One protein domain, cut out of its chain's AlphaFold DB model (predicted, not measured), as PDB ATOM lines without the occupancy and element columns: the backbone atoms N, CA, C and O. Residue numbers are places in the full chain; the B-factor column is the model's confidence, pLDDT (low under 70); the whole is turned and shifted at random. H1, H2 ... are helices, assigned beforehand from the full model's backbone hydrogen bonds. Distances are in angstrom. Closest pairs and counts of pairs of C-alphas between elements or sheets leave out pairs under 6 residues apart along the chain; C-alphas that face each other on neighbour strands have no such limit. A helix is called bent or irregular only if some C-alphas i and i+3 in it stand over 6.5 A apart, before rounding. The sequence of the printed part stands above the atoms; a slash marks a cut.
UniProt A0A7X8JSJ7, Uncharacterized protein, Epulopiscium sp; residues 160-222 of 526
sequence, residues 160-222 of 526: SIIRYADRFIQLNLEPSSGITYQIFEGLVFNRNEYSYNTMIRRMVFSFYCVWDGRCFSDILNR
ATOM      1  N   SER A 160     131.843 125.959 113.855       79.12
ATOM      2  CA  SER A 160     132.968 125.184 113.329       79.12
ATOM      3  C   SER A 160     134.205 125.233 114.226       79.12
ATOM      4  O   SER A 160     134.903 124.227 114.307       79.12
ATOM      5  N   ILE A 161     134.476 126.345 114.922       78.94
ATOM      6  CA  ILE A 161     135.564 126.388 115.915       78.94
ATOM      7  C   ILE A 161     135.206 125.551 117.139       78.94
ATOM      8  O   ILE A 161     136.030 124.763 117.590       78.94
ATOM      9  N   ILE A 162     133.977 125.659 117.648       80.94
ATOM     10  CA  ILE A 162     133.561 124.918 118.851       80.94
ATOM     11  C   ILE A 162     133.618 123.399 118.618       80.94
ATOM     12  O   ILE A 162     133.920 122.656 119.546       80.94
ATOM     13  N   ARG A 163     133.425 122.917 117.380       86.00
ATOM     14  CA  ARG A 163     133.614 121.493 117.025       86.00
ATOM     15  C   ARG A 163     135.012 120.955 117.338       86.00
ATOM     16  O   ARG A 163     135.155 119.749 117.512       86.00
ATOM     17  N   TYR A 164     136.031 121.810 117.443       84.69
ATOM     18  CA  TYR A 164     137.361 121.370 117.869       84.69
ATOM     19  C   TYR A 164     137.405 120.911 119.332       84.69
ATOM     20  O   TYR A 164     138.333 120.193 119.682       84.69
ATOM     21  N   ALA A 165     136.400 121.231 120.157       81.44
ATOM     22  CA  ALA A 165     136.295 120.720 121.523       81.44
ATOM     23  C   ALA A 165     136.302 119.182 121.571       81.44
ATOM     24  O   ALA A 165     137.056 118.596 122.340       81.44
ATOM     25  N   ASP A 166     135.546 118.519 120.688       82.94
ATOM     26  CA  ASP A 166     135.544 117.051 120.602       82.94
ATOM     27  C   ASP A 166     136.914 116.513 120.191       82.94
ATOM     28  O   ASP A 166     137.372 115.498 120.710       82.94
ATOM     29  N   ARG A 167     137.596 117.218 119.281       83.62
ATOM     30  CA  ARG A 167     138.949 116.855 118.850       83.62
ATOM     31  C   ARG A 167     139.951 116.996 119.995       83.62
ATOM     32  O   ARG A 167     140.829 116.153 120.120       83.62
ATOM     33  N   PHE A 168     139.821 118.014 120.845       82.94
ATOM     34  CA  PHE A 168     140.668 118.162 122.031       82.94
ATOM     35  C   PHE A 168     140.476 116.998 123.005       82.94
ATOM     36  O   PHE A 168     141.467 116.441 123.468       82.94
ATOM     37  N   ILE A 169     139.227 116.579 123.238       72.62
ATOM     38  CA  ILE A 169     138.900 115.414 124.077       72.62
ATOM     39  C   ILE A 169     139.478 114.133 123.478       72.62
ATOM     40  O   ILE A 169     140.133 113.373 124.180       72.62
ATOM     41  N   GLN A 170     139.291 113.903 122.176       76.56
ATOM     42  CA  GLN A 170     139.833 112.728 121.482       76.56
ATOM     43  C   GLN A 170     141.362 112.648 121.556       76.56
ATOM     44  O   GLN A 170     141.925 111.558 121.588       76.56
ATOM     45  N   LEU A 171     142.028 113.803 121.573       72.62
ATOM     46  CA  LEU A 171     143.478 113.919 121.713       72.62
ATOM     47  C   LEU A 171     143.938 113.936 123.180       72.62
ATOM     48  O   LEU A 171     145.119 114.171 123.429       72.62
ATOM     49  N   ASN A 172     143.032 113.702 124.139       69.12
ATOM     50  CA  ASN A 172     143.282 113.759 125.580       69.12
ATOM     51  C   ASN A 172     143.970 115.061 126.021       69.12
ATOM     52  O   ASN A 172     144.823 115.063 126.908       69.12
ATOM     53  N   LEU A 173     143.630 116.185 125.385       58.78
ATOM     54  CA  LEU A 173     144.152 117.481 125.792       58.78
ATOM     55  C   LEU A 173     143.421 117.960 127.045       58.78
ATOM     56  O   LEU A 173     142.194 118.009 127.079       58.78
ATOM     57  N   GLU A 174     144.178 118.388 128.052       56.72
ATOM     58  CA  GLU A 174     143.602 118.958 129.268       56.72
ATOM     59  C   GLU A 174     143.263 120.449 129.092       56.72
ATOM     60  O   GLU A 174     144.034 121.189 128.470       56.72
ATOM     61  N   PRO A 175     142.149 120.934 129.659       56.44
ATOM     62  CA  PRO A 175     141.852 122.361 129.754       56.44
ATOM     63  C   PRO A 175     142.975 123.126 130.454       56.44
ATOM     64  O   PRO A 175     143.464 122.706 131.498       56.44
ATOM     65  N   SER A 176     143.357 124.294 129.929       51.09
ATOM     66  CA  SER A 176     144.361 125.169 130.566       51.09
ATOM     67  C   SER A 176     145.737 124.520 130.821       51.09
ATOM     68  O   SER A 176     146.480 124.974 131.689       51.09
ATOM     69  N   SER A 177     146.123 123.508 130.035       48.12
ATOM     70  CA  SER A 177     147.384 122.749 130.179       48.12
ATOM     71  C   SER A 177     148.677 123.565 129.988       48.12
ATOM     72  O   SER A 177     149.782 123.040 130.135       48.12
ATOM     73  N   GLY A 178     148.576 124.853 129.642       51.56
ATOM     74  CA  GLY A 178     149.731 125.727 129.429       51.56
ATOM     75  C   GLY A 178     150.615 125.320 128.245       51.56
ATOM     76  O   GLY A 178     151.764 125.759 128.174       51.56
ATOM     77  N   ILE A 179     150.117 124.486 127.322       56.66
ATOM     78  CA  ILE A 179     150.867 124.099 126.120       56.66
ATOM     79  C   ILE A 179     151.123 125.299 125.209       56.66
ATOM     80  O   ILE A 179     150.292 126.193 125.038       56.66
ATOM     81  N   THR A 180     152.307 125.309 124.605       64.75
ATOM     82  CA  THR A 180     152.693 126.336 123.639       64.75
ATOM     83  C   THR A 180     151.984 126.108 122.308       64.75
ATOM     84  O   THR A 180     151.606 124.984 121.971       64.75
ATOM     85  N   TYR A 181     151.849 127.171 121.513       67.19
ATOM     86  CA  TYR A 181     151.236 127.087 120.188       67.19
ATOM     87  C   TYR A 181     151.922 126.047 119.292       67.19
ATOM     88  O   TYR A 181     151.234 125.304 118.609       67.19
ATOM     89  N   GLN A 182     153.257 125.952 119.316       70.31
ATOM     90  CA  GLN A 182     154.000 125.001 118.479       70.31
ATOM     91  C   GLN A 182     153.670 123.546 118.830       70.31
ATOM     92  O   GLN A 182     153.522 122.707 117.944       70.31
ATOM     93  N   ILE A 183     153.539 123.249 120.126       67.94
ATOM     94  CA  ILE A 183     153.168 121.914 120.601       67.94
ATOM     95  C   ILE A 183     151.709 121.632 120.239       67.94
ATOM     96  O   ILE A 183     151.408 120.588 119.666       67.94
ATOM     97  N   PHE A 184     150.813 122.585 120.507       77.75
ATOM     98  CA  PHE A 184     149.401 122.475 120.152       77.75
ATOM     99  C   PHE A 184     149.196 122.231 118.657       77.75
ATOM    100  O   PHE A 184     148.429 121.358 118.269       77.75
ATOM    101  N   GLU A 185     149.899 122.984 117.814       79.44
ATOM    102  CA  GLU A 185     149.809 122.877 116.365       79.44
ATOM    103  C   GLU A 185     150.206 121.478 115.880       79.44
ATOM    104  O   GLU A 185     149.507 120.904 115.045       79.44
ATOM    105  N   GLY A 186     151.271 120.906 116.453       75.00
ATOM    106  CA  GLY A 186     151.739 119.556 116.146       75.00
ATOM    107  C   GLY A 186     150.810 118.433 116.614       75.00
ATOM    108  O   GLY A 186     150.786 117.378 115.985       75.00
ATOM    109  N   LEU A 187     150.051 118.655 117.692       76.25
ATOM    110  CA  LEU A 187     149.107 117.679 118.244       76.25
ATOM    111  C   LEU A 187     147.739 117.747 117.563       76.25
ATOM    112  O   LEU A 187     147.134 116.720 117.266       76.25
ATOM    113  N   VAL A 188     147.240 118.962 117.335       81.62
ATOM    114  CA  VAL A 188     145.869 119.181 116.874       81.62
ATOM    115  C   VAL A 188     145.760 119.116 115.366       81.62
ATOM    116  O   VAL A 188     144.757 118.595 114.899       81.62
ATOM    117  N   PHE A 189     146.739 119.590 114.591       82.06
ATOM    118  CA  PHE A 189     146.633 119.631 113.130       82.06
ATOM    119  C   PHE A 189     147.505 118.564 112.466       82.06
ATOM    120  O   PHE A 189     148.707 118.465 112.707       82.06
ATOM    121  N   ASN A 190     146.907 117.779 111.569       74.62
ATOM    122  CA  ASN A 190     147.628 116.768 110.791       74.62
ATOM    123  C   ASN A 190     148.419 117.414 109.650       74.62
ATOM    124  O   ASN A 190     148.024 118.465 109.160       74.62
ATOM    125  N   ARG A 191     149.471 116.755 109.128       63.44
ATOM    126  CA  ARG A 191     150.296 117.257 107.996       63.44
ATOM    127  C   ARG A 191     149.481 117.755 106.793       63.44
ATOM    128  O   ARG A 191     149.842 118.761 106.193       63.44
ATOM    129  N   ASN A 192     148.356 117.110 106.489       62.53
ATOM    130  CA  ASN A 192     147.465 117.510 105.392       62.53
ATOM    131  C   ASN A 192     146.679 118.801 105.700       62.53
ATOM    132  O   ASN A 192     146.314 119.543 104.791       62.53
ATOM    133  N   GLU A 193     146.471 119.101 106.981       62.38
ATOM    134  CA  GLU A 193     145.808 120.303 107.485       62.38
ATOM    135  C   GLU A 193     146.787 121.470 107.725       62.38
ATOM    136  O   GLU A 193     146.346 122.571 108.027       62.38
ATOM    137  N   TYR A 194     148.104 121.301 107.532       56.81
ATOM    138  CA  TYR A 194     149.056 122.434 107.546       56.81
ATOM    139  C   TYR A 194     148.833 123.404 106.379       56.81
ATOM    140  O   TYR A 194     149.301 124.539 106.422       56.81
ATOM    141  N   SER A 195     148.091 122.970 105.358       53.12
ATOM    142  CA  SER A 195     147.582 123.826 104.286       53.12
ATOM    143  C   SER A 195     146.477 124.788 104.751       53.12
ATOM    144  O   SER A 195     146.157 125.732 104.030       53.12
ATOM    145  N   TYR A 196     145.901 124.591 105.948       60.03
ATOM    146  CA  TYR A 196     144.954 125.543 106.524       60.03
ATOM    147  C   TYR A 196     145.644 126.860 106.861       60.03
ATOM    148  O   TYR A 196     146.741 126.897 107.424       60.03
ATOM    149  N   ASN A 197     144.928 127.951 106.590       71.06
ATOM    150  CA  ASN A 197     145.342 129.305 106.928       71.06
ATOM    151  C   ASN A 197     145.825 129.372 108.392       71.06
ATOM    152  O   ASN A 197     145.096 129.011 109.321       71.06
ATOM    153  N   THR A 198     147.064 129.827 108.590       74.06
ATOM    154  CA  THR A 198     147.721 129.956 109.901       74.06
ATOM    155  C   THR A 198     146.864 130.721 110.910       74.06
ATOM    156  O   THR A 198     146.870 130.383 112.094       74.06
ATOM    157  N   MET A 199     146.053 131.682 110.458       74.94
ATOM    158  CA  MET A 199     145.121 132.406 111.324       74.94
ATOM    159  C   MET A 199     144.052 131.503 111.932       74.94
ATOM    160  O   MET A 199     143.810 131.589 113.131       74.94
ATOM    161  N   ILE A 200     143.482 130.570 111.163       77.38
ATOM    162  CA  ILE A 200     142.480 129.621 111.674       77.38
ATOM    163  C   ILE A 200     143.100 128.742 112.757       77.38
ATOM    164  O   ILE A 200     142.525 128.571 113.828       77.38
ATOM    165  N   ARG A 201     144.308 128.222 112.509       79.88
ATOM    166  CA  ARG A 201     145.019 127.377 113.479       79.88
ATOM    167  C   ARG A 201     145.280 128.122 114.788       79.88
ATOM    168  O   ARG A 201     145.153 127.551 115.868       79.88
ATOM    169  N   ARG A 202     145.583 129.420 114.701       73.44
ATOM    170  CA  ARG A 202     145.750 130.291 115.870       73.44
ATOM    171  C   ARG A 202     144.437 130.610 116.578       73.44
ATOM    172  O   ARG A 202     144.442 130.634 117.800       73.44
ATOM    173  N   MET A 203     143.328 130.794 115.864       74.25
ATOM    174  CA  MET A 203     142.006 130.953 116.488       74.25
ATOM    175  C   MET A 203     141.603 129.702 117.272       74.25
ATOM    176  O   MET A 203     141.185 129.790 118.420       74.25
ATOM    177  N   VAL A 204     141.807 128.518 116.687       80.38
ATOM    178  CA  VAL A 204     141.551 127.238 117.362       80.38
ATOM    179  C   VAL A 204     142.426 127.097 118.615       80.38
ATOM    180  O   VAL A 204     141.945 126.623 119.641       80.38
ATOM    181  N   PHE A 205     143.675 127.577 118.579       75.88
ATOM    182  CA  PHE A 205     144.527 127.649 119.770       75.88
ATOM    183  C   PHE A 205     144.019 128.653 120.816       75.88
ATOM    184  O   PHE A 205     143.998 128.337 122.004       75.88
ATOM    185  N   SER A 206     143.568 129.841 120.404       69.56
ATOM    186  CA  SER A 206     142.950 130.822 121.307       69.56
ATOM    187  C   SER A 206     141.707 130.249 121.991       69.56
ATOM    188  O   SER A 206     141.544 130.430 123.195       69.56
ATOM    189  N   PHE A 207     140.871 129.513 121.250       73.69
ATOM    190  CA  PHE A 207     139.733 128.782 121.804       73.69
ATOM    191  C   PHE A 207     140.181 127.706 122.797       73.69
ATOM    192  O   PHE A 207     139.654 127.646 123.903       73.69
ATOM    193  N   TYR A 208     141.191 126.906 122.453       70.38
ATOM    194  CA  TYR A 208     141.738 125.892 123.353       70.38
ATOM    195  C   TYR A 208     142.226 126.475 124.689       70.38
ATOM    196  O   TYR A 208     141.953 125.911 125.746       70.38
ATOM    197  N   CYS A 209     142.891 127.633 124.665       62.38
ATOM    198  CA  CYS A 209     143.409 128.284 125.874       62.38
ATOM    199  C   CYS A 209     142.321 128.662 126.894       62.38
ATOM    200  O   CYS A 209     142.637 128.911 128.054       62.38
ATOM    201  N   VAL A 210     141.062 128.742 126.462       59.75
ATOM    202  CA  VAL A 210     139.908 129.116 127.296       59.75
ATOM    203  C   VAL A 210     138.822 128.039 127.322       59.75
ATOM    204  O   VAL A 210     137.756 128.247 127.903       59.75
ATOM    205  N   TRP A 211     139.075 126.904 126.675       67.69
ATOM    206  CA  TRP A 211     138.196 125.748 126.672       67.69
ATOM    207  C   TRP A 211     138.233 125.066 128.042       67.69
ATOM    208  O   TRP A 211     139.285 124.979 128.673       67.69
ATOM    209  N   ASP A 212     137.078 124.594 128.508       59.25
ATOM    210  CA  ASP A 212     136.864 124.120 129.878       59.25
ATOM    211  C   ASP A 212     136.628 122.607 129.986       59.25
ATOM    212  O   ASP A 212     136.129 122.125 130.999       59.25
ATOM    213  N   GLY A 213     136.988 121.851 128.948       63.25
ATOM    214  CA  GLY A 213     136.948 120.383 128.965       63.25
ATOM    215  C   GLY A 213     135.660 119.779 128.424       63.25
ATOM    216  O   GLY A 213     135.574 118.567 128.252       63.25
ATOM    217  N   ARG A 214     134.657 120.606 128.129       66.19
ATOM    218  CA  ARG A 214     133.347 120.134 127.667       66.19
ATOM    219  C   ARG A 214     133.338 119.792 126.186       66.19
ATOM    220  O   ARG A 214     134.002 120.453 125.392       66.19
ATOM    221  N   CYS A 215     132.538 118.802 125.803       77.56
ATOM    222  CA  CYS A 215     132.391 118.406 124.405       77.56
ATOM    223  C   CYS A 215     131.505 119.387 123.616       77.56
ATOM    224  O   CYS A 215     130.785 120.215 124.180       77.56
ATOM    225  N   PHE A 216     131.539 119.297 122.288       80.94
ATOM    226  CA  PHE A 216     130.773 120.145 121.376       80.94
ATOM    227  C   PHE A 216     129.272 120.132 121.687       80.94
ATOM    228  O   PHE A 216     128.640 121.191 121.719       80.94
ATOM    229  N   SER A 217     128.697 118.952 121.946       75.25
ATOM    230  CA  SER A 217     127.274 118.834 122.269       75.25
ATOM    231  C   SER A 217     126.923 119.521 123.581       75.25
ATOM    232  O   SER A 217     125.867 120.142 123.658       75.25
ATOM    233  N   ASP A 218     127.799 119.476 124.582       70.25
ATOM    234  CA  ASP A 218     127.570 120.133 125.874       70.25
ATOM    235  C   ASP A 218     127.650 121.654 125.748       70.25
ATOM    236  O   ASP A 218     126.858 122.378 126.355       70.25
ATOM    237  N   ILE A 219     128.573 122.145 124.915       70.69
ATOM    238  CA  ILE A 219     128.707 123.573 124.629       70.69
ATOM    239  C   ILE A 219     127.476 124.091 123.865       70.69
ATOM    240  O   ILE A 219     126.988 125.182 124.163       70.69
ATOM    241  N   LEU A 220     126.932 123.315 122.917       69.06
ATOM    242  CA  LEU A 220     125.747 123.701 122.140       69.06
ATOM    243  C   LEU A 220     124.417 123.543 122.891       69.06
ATOM    244  O   LEU A 220     123.523 124.374 122.730       69.06
ATOM    245  N   ASN A 221     124.251 122.484 123.688       60.12
ATOM    246  CA  ASN A 221     122.973 122.117 124.314       60.12
ATOM    247  C   ASN A 221     122.705 122.829 125.638       60.12
ATOM    248  O   ASN A 221     121.860 122.388 126.423       60.12
ATOM    249  N   ARG A 222     123.379 123.951 125.887       53.78
ATOM    250  CA  ARG A 222     123.143 124.796 127.051       53.78
ATOM    251  C   ARG A 222     121.709 125.354 127.032       53.78
ATOM    252  O   ARG A 222     121.460 126.481 126.611       53.78
TER     253      ARG A 222
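This is residues 160 to 222 of the 526 residues of an uncharacterized protein of Epulopiscium sp (UniProt A0A7X8JSJ7). Five short helices make a small cluster in which H1 and H4 lie nearest the middle, H2 packs crosswise on H4, and H3 and H5 sit at opposite ends of the longest axis. The helices have few contacts with one another, and the stretch from H1 to H2 and the one from H4 to H5 are winding links without a named helix. The printed part has 63 residues with five named helices, H1 to H5 in order, and no named strand; the class is all helix. It is compact, with a radius of gyration of the C-alphas of 11.3 A, and spans 33 by 23 by 18 A.

Start with H1, residues 164 to 170, and look from there to H4, residues 198 to 208. They only just touch, with 3 pairs of C-alphas within 8 A; the closest C-alphas, of Tyr 164 and Val 204, are 7.2 A apart. Their lines stand at a steep tilt of 65 degrees, the same way. H1 and H2, residues 181 to 188, are close but not clearly touching: their closest C-alphas, of Phe 168 and Val 188, are 7.4 A apart. Their steep tilt of 68 degrees is only just short of about perpendicular. H2 touches H4 at Tyr 181 and Phe 205, the closest C-alphas at 6.7 A, and the two are about perpendicular at 85 degrees. H3, residues 191 to 195, touches no helix; it and H4 meet only through their link. H5, residues 216 to 220, only just touches H1, with 3 pairs of C-alphas within 8 A; the closest C-alphas, of Ala 165 and Phe 216, are 5.6 A apart. H3 and H5 are apart. Every O i to N i+4 pair is within hydrogen-bond range in H1, H2, H4 and H5; in H3 it is 0 of 1, with 1 of 2 O i to N i+3 pairs within range.

Find C-alpha 164 at (137.361, 121.370, 117.869), where H1 begins. H2 runs 10.1 A from first to last C-alpha. H3 is neither bent nor irregular, but only just: C-alphas 192 and 195 are 6.4 A apart. H4, the longest helix, runs 15.3 A from C-alpha 198 at (147.721, 129.956, 109.901). H5 ends at C-alpha 220, (125.747, 123.701, 122.140).

The two C-alphas farthest apart, of Arg 191 and Arg 222, are 34.0 A apart. The printed part has no cut and no long link. Its mean pLDDT is 70.1; look for values under 70 at, among others, residues 172 to 181, 191 to 196 and 209 to 214.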